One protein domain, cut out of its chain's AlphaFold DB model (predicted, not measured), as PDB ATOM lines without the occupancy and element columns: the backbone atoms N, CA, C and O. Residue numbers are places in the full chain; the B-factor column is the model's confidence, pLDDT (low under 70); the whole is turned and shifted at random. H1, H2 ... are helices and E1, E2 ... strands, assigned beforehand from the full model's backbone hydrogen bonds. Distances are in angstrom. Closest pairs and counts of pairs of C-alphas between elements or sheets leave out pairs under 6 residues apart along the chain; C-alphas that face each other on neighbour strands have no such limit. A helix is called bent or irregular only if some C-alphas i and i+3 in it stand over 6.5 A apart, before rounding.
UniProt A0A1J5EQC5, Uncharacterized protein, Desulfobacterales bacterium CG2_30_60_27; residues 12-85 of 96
ATOM      1  N   GLU A  12     -48.424  -4.368 -46.391       79.69
ATOM      2  CA  GLU A  12     -48.733  -4.260 -47.825       79.69
ATOM      3  C   GLU A  12     -48.274  -2.936 -48.451       79.69
ATOM      4  O   GLU A  12     -47.871  -2.911 -49.613       79.69
ATOM      5  N   ALA A  13     -48.339  -1.830 -47.703       79.75
ATOM      6  CA  ALA A  13     -47.808  -0.548 -48.155       79.75
ATOM      7  C   ALA A  13     -46.278  -0.576 -48.126       79.75
ATOM      8  O   ALA A  13     -45.652  -0.177 -49.104       79.75
ATOM      9  N   ALA A  14     -45.687  -1.136 -47.065       81.12
ATOM     10  CA  ALA A  14     -44.244  -1.320 -46.969       81.12
ATOM     11  C   ALA A  14     -43.693  -2.118 -48.153       81.12
ATOM     12  O   ALA A  14     -42.735  -1.681 -48.765       81.12
ATOM     13  N   GLN A  15     -44.328  -3.217 -48.564       81.44
ATOM     14  CA  GLN A  15     -43.894  -3.989 -49.738       81.44
ATOM     15  C   GLN A  15     -43.972  -3.238 -51.072       81.44
ATOM     16  O   GLN A  15     -43.230  -3.558 -51.994       81.44
ATOM     17  N   LYS A  16     -44.890  -2.277 -51.216       82.12
ATOM     18  CA  LYS A  16     -45.007  -1.480 -52.450       82.12
ATOM     19  C   LYS A  16     -43.988  -0.350 -52.518       82.12
ATOM     20  O   LYS A  16     -43.715   0.149 -53.604       82.12
ATOM     21  N   ILE A  17     -43.509   0.076 -51.355       82.69
ATOM     22  CA  ILE A  17     -42.609   1.208 -51.180       82.69
ATOM     23  C   ILE A  17     -41.169   0.695 -51.088       82.69
ATOM     24  O   ILE A  17     -40.309   1.092 -51.857       82.69
ATOM     25  N   VAL A  18     -40.895  -0.270 -50.219       82.69
ATOM     26  CA  VAL A  18     -39.586  -0.917 -50.121       82.69
ATOM     27  C   VAL A  18     -39.275  -1.648 -51.424       82.69
ATOM     28  O   VAL A  18     -39.958  -2.596 -51.801       82.69
ATOM     29  N   GLY A  19     -38.221  -1.205 -52.100       79.81
ATOM     30  CA  GLY A  19     -37.712  -1.833 -53.314       79.81
ATOM     31  C   GLY A  19     -36.727  -2.951 -53.000       79.81
ATOM     32  O   GLY A  19     -36.821  -4.030 -53.576       79.81
ATOM     33  N   SER A  20     -35.806  -2.698 -52.066       82.12
ATOM     34  CA  SER A  20     -34.741  -3.634 -51.695       82.12
ATOM     35  C   SER A  20     -34.271  -3.395 -50.266       82.12
ATOM     36  O   SER A  20     -34.155  -2.256 -49.831       82.12
ATOM     37  N   VAL A  21     -33.915  -4.463 -49.553       82.75
ATOM     38  CA  VAL A  21     -33.164  -4.376 -48.294       82.75
ATOM     39  C   VAL A  21     -31.759  -4.896 -48.560       82.75
ATOM     40  O   VAL A  21     -31.605  -6.018 -49.047       82.75
ATOM     41  N   MET A  22     -30.744  -4.078 -48.295       80.81
ATOM     42  CA  MET A  22     -29.343  -4.458 -48.445       80.81
ATOM     43  C   MET A  22     -28.699  -4.586 -47.071       80.81
ATOM     44  O   MET A  22     -28.940  -3.783 -46.174       80.81
ATOM     45  N   GLU A  23     -27.871  -5.609 -46.919       79.81
ATOM     46  CA  GLU A  23     -27.018  -5.755 -45.748       79.81
ATOM     47  C   GLU A  23     -25.694  -5.059 -46.025       79.81
ATOM     48  O   GLU A  23     -24.939  -5.479 -46.905       79.81
ATOM     49  N   GLU A  24     -25.414  -4.010 -45.264       73.88
ATOM     50  CA  GLU A  24     -24.169  -3.263 -45.356       73.88
ATOM     51  C   GLU A  24     -23.356  -3.419 -44.073       73.88
ATOM     52  O   GLU A  24     -23.882  -3.613 -42.971       73.88
ATOM     53  N   GLU A  25     -22.036  -3.374 -44.223       71.81
ATOM     54  CA  GLU A  25     -21.124  -3.399 -43.088       71.81
ATOM     55  C   GLU A  25     -21.005  -1.982 -42.519       71.81
ATOM     56  O   GLU A  25     -20.799  -1.015 -43.257       71.81
ATOM     57  N   HIS A  26     -21.159  -1.842 -41.203       69.69
ATOM     58  CA  HIS A  26     -21.110  -0.539 -40.556       69.69
ATOM     59  C   HIS A  26     -19.707   0.070 -40.723       69.69
ATOM     60  O   HIS A  26     -18.723  -0.464 -40.216       69.69
ATOM     61  N   LEU A  27     -19.614   1.243 -41.362       60.41
ATOM     62  CA  LEU A  27     -18.351   1.908 -41.755       60.41
ATOM     63  C   LEU A  27     -17.313   2.112 -40.626       60.41
ATOM     64  O   LEU A  27     -16.135   2.308 -40.910       60.41
ATOM     65  N   HIS A  28     -17.736   2.097 -39.358       61.56
ATOM     66  CA  HIS A  28     -16.888   2.344 -38.182       61.56
ATOM     67  C   HIS A  28     -16.641   1.106 -37.303       61.56
ATOM     68  O   HIS A  28     -15.693   1.120 -36.523       61.56
ATOM     69  N   GLU A  29     -17.444   0.044 -37.414       56.25
ATOM     70  CA  GLU A  29     -17.340  -1.152 -36.567       56.25
ATOM     71  C   GLU A  29     -17.335  -2.395 -37.466       56.25
ATOM     72  O   GLU A  29     -18.388  -2.837 -37.920       56.25
ATOM     73  N   ALA A  30     -16.158  -2.997 -37.674       55.25
ATOM     74  CA  ALA A  30     -15.915  -4.160 -38.552       55.25
ATOM     75  C   ALA A  30     -16.584  -5.483 -38.092       55.25
ATOM     76  O   ALA A  30     -16.147  -6.589 -38.415       55.25
ATOM     77  N   ASN A  31     -17.630  -5.398 -37.275       63.38
ATOM     78  CA  ASN A  31     -18.436  -6.537 -36.852       63.38
ATOM     79  C   ASN A  31     -19.929  -6.224 -36.727       63.38
ATOM     80  O   ASN A  31     -20.703  -7.124 -36.414       63.38
ATOM     81  N   ARG A  32     -20.343  -4.979 -36.986       73.44
ATOM     82  CA  ARG A  32     -21.754  -4.607 -36.983       73.44
ATOM     83  C   ARG A  32     -22.275  -4.591 -38.405       73.44
ATOM     84  O   ARG A  32     -21.675  -3.996 -39.299       73.44
ATOM     85  N   ARG A  33     -23.395  -5.272 -38.603       78.88
ATOM     86  CA  ARG A  33     -24.124  -5.281 -39.867       78.88
ATOM     87  C   ARG A  33     -25.363  -4.437 -39.682       78.88
ATOM     88  O   ARG A  33     -26.045  -4.574 -38.670       78.88
ATOM     89  N   ILE A  34     -25.644  -3.597 -40.659       85.25
ATOM     90  CA  ILE A  34     -26.878  -2.829 -40.702       85.25
ATOM     91  C   ILE A  34     -27.702  -3.275 -41.902       85.25
ATOM     92  O   ILE A  34     -27.181  -3.684 -42.940       85.25
ATOM     93  N   LEU A  35     -29.011  -3.242 -41.717       83.94
ATOM     94  CA  LEU A  35     -30.005  -3.514 -42.735       83.94
ATOM     95  C   LEU A  35     -30.464  -2.162 -43.270       83.94
ATOM     96  O   LEU A  35     -31.246  -1.458 -42.629       83.94
ATOM     97  N   THR A  36     -29.943  -1.797 -44.436       85.12
ATOM     98  CA  THR A  36     -30.326  -0.582 -45.147       85.12
ATOM     99  C   THR A  36     -31.547  -0.872 -46.001       85.12
ATOM    100  O   THR A  36     -31.512  -1.694 -46.921       85.12
ATOM    101  N   VAL A  37     -32.650  -0.196 -45.699       85.69
ATOM    102  CA  VAL A  37     -33.895  -0.312 -46.453       85.69
ATOM    103  C   VAL A  37     -33.911   0.754 -47.538       85.69
ATOM    104  O   VAL A  37     -33.897   1.950 -47.247       85.69
ATOM    105  N   TYR A  38     -33.983   0.314 -48.789       85.75
ATOM    106  CA  TYR A  38     -34.148   1.165 -49.956       85.75
ATOM    107  C   TYR A  38     -35.580   1.097 -50.481       85.75
ATOM    108  O   TYR A  38     -36.201   0.037 -50.562       85.75
ATOM    109  N   ASP A  39     -36.079   2.245 -50.902       84.88
ATOM    110  CA  ASP A  39     -37.319   2.384 -51.653       84.88
ATOM    111  C   ASP A  39     -37.188   1.870 -53.105       84.88
ATOM    112  O   ASP A  39     -36.083   1.701 -53.627       84.88
ATOM    113  N   VAL A  40     -38.315   1.683 -53.798       83.56
ATOM    114  CA  VAL A  40     -38.393   1.379 -55.240       83.56
ATOM    115  C   VAL A  40     -37.649   2.380 -56.137       83.56
ATOM    116  O   VAL A  40     -37.228   2.023 -57.235       83.56
ATOM    117  N   ASN A  41     -37.442   3.618 -55.686       81.38
ATOM    118  CA  ASN A  41     -36.654   4.648 -56.368       81.38
ATOM    119  C   ASN A  41     -35.153   4.593 -56.019       81.38
ATOM    120  O   ASN A  41     -34.400   5.471 -56.443       81.38
ATOM    121  N   GLY A  42     -34.709   3.611 -55.228       78.75
ATOM    122  CA  GLY A  42     -33.317   3.482 -54.785       78.75
ATOM    123  C   GLY A  42     -32.900   4.532 -53.753       78.75
ATOM    124  O   GLY A  42     -31.720   4.856 -53.651       78.75
ATOM    125  N   ARG A  43     -33.861   5.101 -53.014       80.62
ATOM    126  CA  ARG A  43     -33.599   6.035 -51.911       80.62
ATOM    127  C   ARG A  43     -33.560   5.298 -50.582       80.62
ATOM    128  O   ARG A  43     -34.410   4.452 -50.335       80.62
ATOM    129  N   GLU A  44     -32.609   5.660 -49.737       82.38
ATOM    130  CA  GLU A  44     -32.495   5.141 -48.375       82.38
ATOM    131  C   GLU A  44     -33.668   5.649 -47.530       82.38
ATOM    132  O   GLU A  44     -33.890   6.857 -47.432       82.38
ATOM    133  N   LEU A  45     -34.435   4.719 -46.960       80.38
ATOM    134  CA  LEU A  45     -35.571   5.017 -46.092       80.38
ATOM    135  C   LEU A  45     -35.161   5.006 -44.627       80.38
ATOM    136  O   LEU A  45     -35.385   5.974 -43.906       80.38
ATOM    137  N   CYS A  46     -34.596   3.881 -44.192       82.06
ATOM    138  CA  CYS A  46     -34.253   3.603 -42.804       82.06
ATOM    139  C   CYS A  46     -33.091   2.614 -42.729       82.06
ATOM    140  O   CYS A  46     -32.895   1.790 -43.628       82.06
ATOM    141  N   TRP A  47     -32.374   2.670 -41.612       84.00
ATOM    142  CA  TRP A  47     -31.311   1.738 -41.260       84.00
ATOM    143  C   TRP A  47     -31.676   1.053 -39.951       84.00
ATOM    144  O   TRP A  47     -32.092   1.717 -39.004       84.00
ATOM    145  N   PHE A  48     -31.506  -0.263 -39.905       83.69
ATOM    146  CA  PHE A  48     -31.735  -1.057 -38.704       83.69
ATOM    147  C   PHE A  48     -30.468  -1.816 -38.336       83.69
ATOM    148  O   PHE A  48     -29.748  -2.283 -39.218       83.69
ATOM    149  N   ASP A  49     -30.195  -1.964 -37.043       84.69
ATOM    150  CA  ASP A  49     -29.072  -2.780 -36.594       84.69
ATOM    151  C   ASP A  49     -29.455  -4.262 -36.691       84.69
ATOM    152  O   ASP A  49     -30.491  -4.694 -36.182       84.69
ATOM    153  N   HIS A  50     -28.645  -5.054 -37.393       82.62
ATOM    154  CA  HIS A  50     -28.944  -6.468 -37.601       82.62
ATOM    155  C   HIS A  50     -28.954  -7.235 -36.274       82.62
ATOM    156  O   HIS A  50     -29.738  -8.169 -36.129       82.62
ATOM    157  N   ASP A  51     -28.087  -6.883 -35.319       82.19
ATOM    158  CA  ASP A  51     -28.018  -7.589 -34.035       82.19
ATOM    159  C   ASP A  51     -29.269  -7.331 -33.187       82.19
ATOM    160  O   ASP A  51     -29.842  -8.267 -32.634       82.19
ATOM    161  N   GLU A  52     -29.748  -6.084 -33.182       83.56
ATOM    162  CA  GLU A  52     -30.959  -5.676 -32.466       83.56
ATOM    163  C   GLU A  52     -32.202  -6.360 -33.041       83.56
ATOM    164  O   GLU A  52     -32.930  -7.042 -32.320       83.56
ATOM    165  N   VAL A  53     -32.382  -6.307 -34.364       84.56
ATOM    166  CA  VAL A  53     -33.523  -6.964 -35.018       84.56
ATOM    167  C   VAL A  53     -33.480  -8.479 -34.799       84.56
ATOM    168  O   VAL A  53     -34.502  -9.093 -34.506       84.56
ATOM    169  N   MET A  54     -32.300  -9.101 -34.872       80.81
ATOM    170  CA  MET A  54     -32.130 -10.539 -34.615       80.81
ATOM    171  C   MET A  54     -32.285 -10.926 -33.140       80.81
ATOM    172  O   MET A  54     -32.445 -12.112 -32.830       80.81
ATOM    173  N   ALA A  55     -32.207  -9.966 -32.221       85.44
ATOM    174  CA  ALA A  55     -32.522 -10.177 -30.816       85.44
ATOM    175  C   ALA A  55     -34.038 -10.152 -30.562       85.44
ATOM    176  O   ALA A  55     -34.496 -10.862 -29.665       85.44
ATOM    177  N   GLU A  56     -34.800  -9.393 -31.356       82.38
ATOM    178  CA  GLU A  56     -36.257  -9.262 -31.224       82.38
ATOM    179  C   GLU A  56     -37.063 -10.302 -32.021       82.38
ATOM    180  O   GLU A  56     -38.171 -10.659 -31.614       82.38
ATOM    181  N   VAL A  57     -36.533 -10.824 -33.133       83.06
ATOM    182  CA  VAL A  57     -37.235 -11.818 -33.969       83.06
ATOM    183  C   VAL A  57     -36.902 -13.267 -33.595       83.06
ATOM    184  O   VAL A  57     -35.746 -13.619 -33.360       83.06
ATOM    185  N   ASP A  58     -37.916 -14.139 -33.616       75.62
ATOM    186  CA  ASP A  58     -37.757 -15.593 -33.489       75.62
ATOM    187  C   ASP A  58     -38.631 -16.315 -34.541       75.62
ATOM    188  O   ASP A  58     -39.834 -16.045 -34.616       75.62
ATOM    189  N   PRO A  59     -38.072 -17.203 -35.389       79.69
ATOM    190  CA  PRO A  59     -36.678 -17.641 -35.420       79.69
ATOM    191  C   PRO A  59     -35.731 -16.543 -35.926       79.69
ATOM    192  O   PRO A  59     -36.113 -15.699 -36.732       79.69
ATOM    193  N   LYS A  60     -34.467 -16.597 -35.490       78.62
ATOM    194  CA  LYS A  60     -33.390 -15.668 -35.882       78.62
ATOM    195  C   LYS A  60     -32.938 -15.887 -37.328       78.62
ATOM    196  O   LYS A  60     -31.818 -16.330 -37.588       78.62
ATOM    197  N   THR A  61     -33.837 -15.658 -38.276       81.44
ATOM    198  CA  THR A  61     -33.587 -15.753 -39.714       81.44
ATOM    199  C   THR A  61     -33.645 -14.370 -40.347       81.44
ATOM    200  O   THR A  61     -34.369 -13.484 -39.893       81.44
ATOM    201  N   LYS A  62     -32.907 -14.190 -41.448       73.56
ATOM    202  CA  LYS A  62     -32.930 -12.936 -42.213       73.56
ATOM    203  C   LYS A  62     -34.328 -12.591 -42.719       73.56
ATOM    204  O   LYS A  62     -34.703 -11.429 -42.731       73.56
ATOM    205  N   GLU A  63     -35.103 -13.594 -43.111       80.94
ATOM    206  CA  GLU A  63     -36.474 -13.410 -43.591       80.94
ATOM    207  C   GLU A  63     -37.386 -12.858 -42.488       80.94
ATOM    208  O   GLU A  63     -38.124 -11.907 -42.733       80.94
ATOM    209  N   ALA A  64     -37.279 -13.392 -41.264       83.56
ATOM    210  CA  ALA A  64     -38.029 -12.895 -40.113       83.56
ATOM    211  C   ALA A  64     -37.601 -11.470 -39.732       83.56
ATOM    212  O   ALA A  64     -38.455 -10.632 -39.453       83.56
ATOM    213  N   ALA A  65     -36.298 -11.177 -39.792       82.25
ATOM    214  CA  ALA A  65     -35.764  -9.836 -39.572       82.25
ATOM    215  C   ALA A  65     -36.309  -8.825 -40.595       82.25
ATOM    216  O   ALA A  65     -36.809  -7.770 -40.214       82.25
ATOM    217  N   VAL A  66     -36.278  -9.158 -41.889       80.69
ATOM    218  CA  VAL A  66     -36.813  -8.297 -42.956       80.69
ATOM    219  C   VAL A  66     -38.319  -8.100 -42.801       80.69
ATOM    220  O   VAL A  66     -38.802  -6.974 -42.900       80.69
ATOM    221  N   GLU A  67     -39.072  -9.164 -42.518       83.75
ATOM    222  CA  GLU A  67     -40.518  -9.075 -42.307       83.75
ATOM    223  C   GLU A  67     -40.867  -8.201 -41.093       83.75
ATOM    224  O   GLU A  67     -41.803  -7.399 -41.153       83.75
ATOM    225  N   HIS A  68     -40.098  -8.322 -40.011       84.88
ATOM    226  CA  HIS A  68     -40.245  -7.498 -38.819       84.88
ATOM    227  C   HIS A  68     -39.947  -6.028 -39.123       84.88
ATOM    228  O   HIS A  68     -40.793  -5.173 -38.867       84.88
ATOM    229  N   ILE A  69     -38.819  -5.742 -39.777       84.50
ATOM    230  CA  ILE A  69     -38.454  -4.388 -40.209       84.50
ATOM    231  C   ILE A  69     -39.564  -3.777 -41.059       84.50
ATOM    232  O   ILE A  69     -39.996  -2.666 -40.776       84.50
ATOM    233  N   MET A  70     -40.092  -4.513 -42.043       82.25
ATOM    234  CA  MET A  70     -41.176  -4.045 -42.913       82.25
ATOM    235  C   MET A  70     -42.454  -3.666 -42.152       82.25
ATOM    236  O   MET A  70     -43.202  -2.809 -42.617       82.25
ATOM    237  N   ARG A  71     -42.723  -4.292 -41.001       82.38
ATOM    238  CA  ARG A  71     -43.869  -3.974 -40.128       82.38
ATOM    239  C   ARG A  71     -43.578  -2.850 -39.135       82.38
ATOM    240  O   ARG A  71     -44.517  -2.267 -38.605       82.38
ATOM    241  N   HIS A  72     -42.303  -2.554 -38.907       81.69
ATOM    242  CA  HIS A  72     -41.828  -1.488 -38.032       81.69
ATOM    243  C   HIS A  72     -41.425  -0.218 -38.799       81.69
ATOM    244  O   HIS A  72     -40.975   0.741 -38.175       81.69
ATOM    245  N   ILE A  73     -41.608  -0.169 -40.129       82.00
ATOM    246  CA  ILE A  73     -41.315   1.038 -40.914       82.00
ATOM    247  C   ILE A  73     -42.285   2.148 -40.501       82.00
ATOM    248  O   ILE A  73     -43.503   1.999 -40.666       82.00
ATOM    249  N   PRO A  74     -41.769   3.279 -40.000       80.81
ATOM    250  CA  PRO A  74     -42.618   4.394 -39.648       80.81
ATOM    251  C   PRO A  74     -43.148   5.105 -40.898       80.81
ATOM    252  O   PRO A  74     -42.477   5.210 -41.926       80.81
ATOM    253  N   GLU A  75     -44.357   5.646 -40.781       80.62
ATOM    254  CA  GLU A  75     -45.030   6.469 -41.787       80.62
ATOM    255  C   GLU A  75     -44.140   7.606 -42.273       80.62
ATOM    256  O   GLU A  75     -44.018   7.769 -43.481       80.62
ATOM    257  N   TRP A  76     -43.445   8.310 -41.374       79.12
ATOM    258  CA  TRP A  76     -42.583   9.443 -41.731       79.12
ATOM    259  C   TRP A  76     -41.413   9.067 -42.647       79.12
ATOM    260  O   TRP A  76     -41.001   9.865 -43.488       79.12
ATOM    261  N   ALA A  77     -40.897   7.837 -42.555       76.69
ATOM    262  CA  ALA A  77     -39.848   7.374 -43.462       76.69
ATOM    263  C   ALA A  77     -40.412   7.167 -44.873       76.69
ATOM    264  O   ALA A  77     -39.762   7.464 -45.872       76.69
ATOM    265  N   ALA A  78     -41.660   6.709 -44.950       74.12
ATOM    266  CA  ALA A  78     -42.379   6.471 -46.190       74.12
ATOM    267  C   ALA A  78     -43.232   7.669 -46.654       74.12
ATOM    268  O   ALA A  78     -43.840   7.586 -47.721       74.12
ATOM    269  N   GLU A  79     -43.283   8.784 -45.916       74.38
ATOM    270  CA  GLU A  79     -44.163   9.927 -46.199       74.38
ATOM    271  C   GLU A  79     -43.911  10.493 -47.595       74.38
ATOM    272  O   GLU A  79     -44.845  10.738 -48.356       74.38
ATOM    273  N   HIS A  80     -42.640  10.610 -47.986       69.62
ATOM    274  CA  HIS A  80     -42.245  11.062 -49.322       69.62
ATOM    275  C   HIS A  80     -42.769  10.161 -50.453       69.62
ATOM    276  O   HIS A  80     -42.914  10.614 -51.589       69.62
ATOM    277  N   LEU A  81     -43.065   8.897 -50.153       72.44
ATOM    278  CA  LEU A  81     -43.448   7.866 -51.117       72.44
ATOM    279  C   LEU A  81     -44.953   7.640 -51.118       72.44
ATOM    280  O   LEU A  81     -45.559   7.525 -52.180       72.44
ATOM    281  N   LEU A  82     -45.583   7.724 -49.948       68.69
ATOM    282  CA  LEU A  82     -47.026   7.898 -49.809       68.69
ATOM    283  C   LEU A  82     -47.493   9.167 -50.538       68.69
ATOM    284  O   LEU A  82     -48.463   9.119 -51.296       68.69
ATOM    285  N   ALA A  83     -46.752  10.272 -50.408       70.12
ATOM    286  CA  ALA A  83     -46.995  11.503 -51.157       70.12
ATOM    287  C   ALA A  83     -46.817  11.324 -52.677       70.12
ATOM    288  O   ALA A  83     -47.497  11.995 -53.455       70.12
ATOM    289  N   ALA A  84     -45.937  10.415 -53.111       64.38
ATOM    290  CA  ALA A  84     -45.744  10.089 -54.524       64.38
ATOM    291  C   ALA A  84     -46.839   9.160 -55.090       64.38
ATOM    292  O   ALA A  84     -47.137   9.229 -56.283       64.38
ATOM    293  N   LEU A  85     -47.440   8.308 -54.252       61.53
ATOM    294  CA  LEU A  85     -48.512   7.369 -54.612       61.53
ATOM    295  C   LEU A  85     -49.914   8.002 -54.571       61.53
ATOM    296  O   LEU A  85     -50.833   7.512 -55.232       61.53
TER     297      LEU A  85
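AT A GLANCE: This is residues 12 to 85 of the 96 residues of an uncharacterized protein of Desulfobacterales bacterium CG2_30_60_27 (UniProt A0A1J5EQC5). A small, strongly twisted sheet of three strands has one helix, H3, running slantwise over a face, while the other helices gather at the sheet's two ends: H2 at the end where E3 finishes, H1 and H4 at the end where E1 begins. The long axis runs from the E1 to E2 link, beyond the H2 end, to the last residues of H4. The 74 printed residues include four named helices and three named strands in the order H1, E1, E2, E3, H2, H3, H4; the class is mixed, helices and strands. The sheet, in the order E1, E2, E3, is antiparallel. The whole is compact, with a radius of gyration of the C-alphas of 12.5 A and spans of 37 by 28 by 17 A.

IN THESE COORDINATES: H1, residues 12 to 17, begins at C-alpha 12 (-48.733, -4.260, -47.825). E1, residues 18 to 25, is 19.9 A long, and E2, residues 33 to 39, is 19.3 A. E3, residues 44 to 49, is 14.6 A long, with C-alpha 44 at (-32.495, 5.141, -48.375). H2 holds residues 50 to 56. H3, residues 62 to 72, is 15.1 A long. H4, residues 75 to 85, is 13.3 A long and ends at C-alpha 85 (-48.512, 7.369, -54.612); it is irregular, with C-alphas 77 and 80 7.3 A apart.

HOW THE PARTS SIT: E1, E2 and E3 form a meander, each strand the antiparallel neighbour of the one before; E1 with E2 and E2 with E3 are hairpins. N 22 and O 36 are 2.9 A apart, and N 35 and O 48 are 2.8 A apart, both within hydrogen-bond range. H3 is on the sheet at a height of 9.6 A, over E2 and only just over E1, with 3 C-alphas falling there; on the local plane it runs slantwise to E2 at 56 degrees. H2 is on the same face, beside the strands and over none of them. H2 and H3 touch, closest at the C-alphas of Val 53 and Ala 65, 5.8 A, about perpendicular at 76 degrees. H1 only just touches H3, with 3 pairs of C-alphas within 8 A, the closest being Ala 14 and Met 70, 5.8 A. H1 only grazes the sheet with residues 14 to 17, and H4 with residues 76 to 81. H1 and H4 are close but not clearly touching: the C-alphas of Ile 17 and Leu 81, their closest, are 6.7 A apart. H2 and H4 are apart. In H1, H2 and H3 every O i to N i+4 pair is within hydrogen-bond range; in H4, 5 of 7 are.

THE WHOLE: The two C-alphas farthest apart are those of Ala 30 and Leu 85, 38.1 A. The printed part has no cut. No link is long; that from E1 to E2, with 7 residues, is short and the others are tight. The mean pLDDT of the printed part is 78.5, with residues 26 to 31, 80, 82 and 84 to 85 under 70.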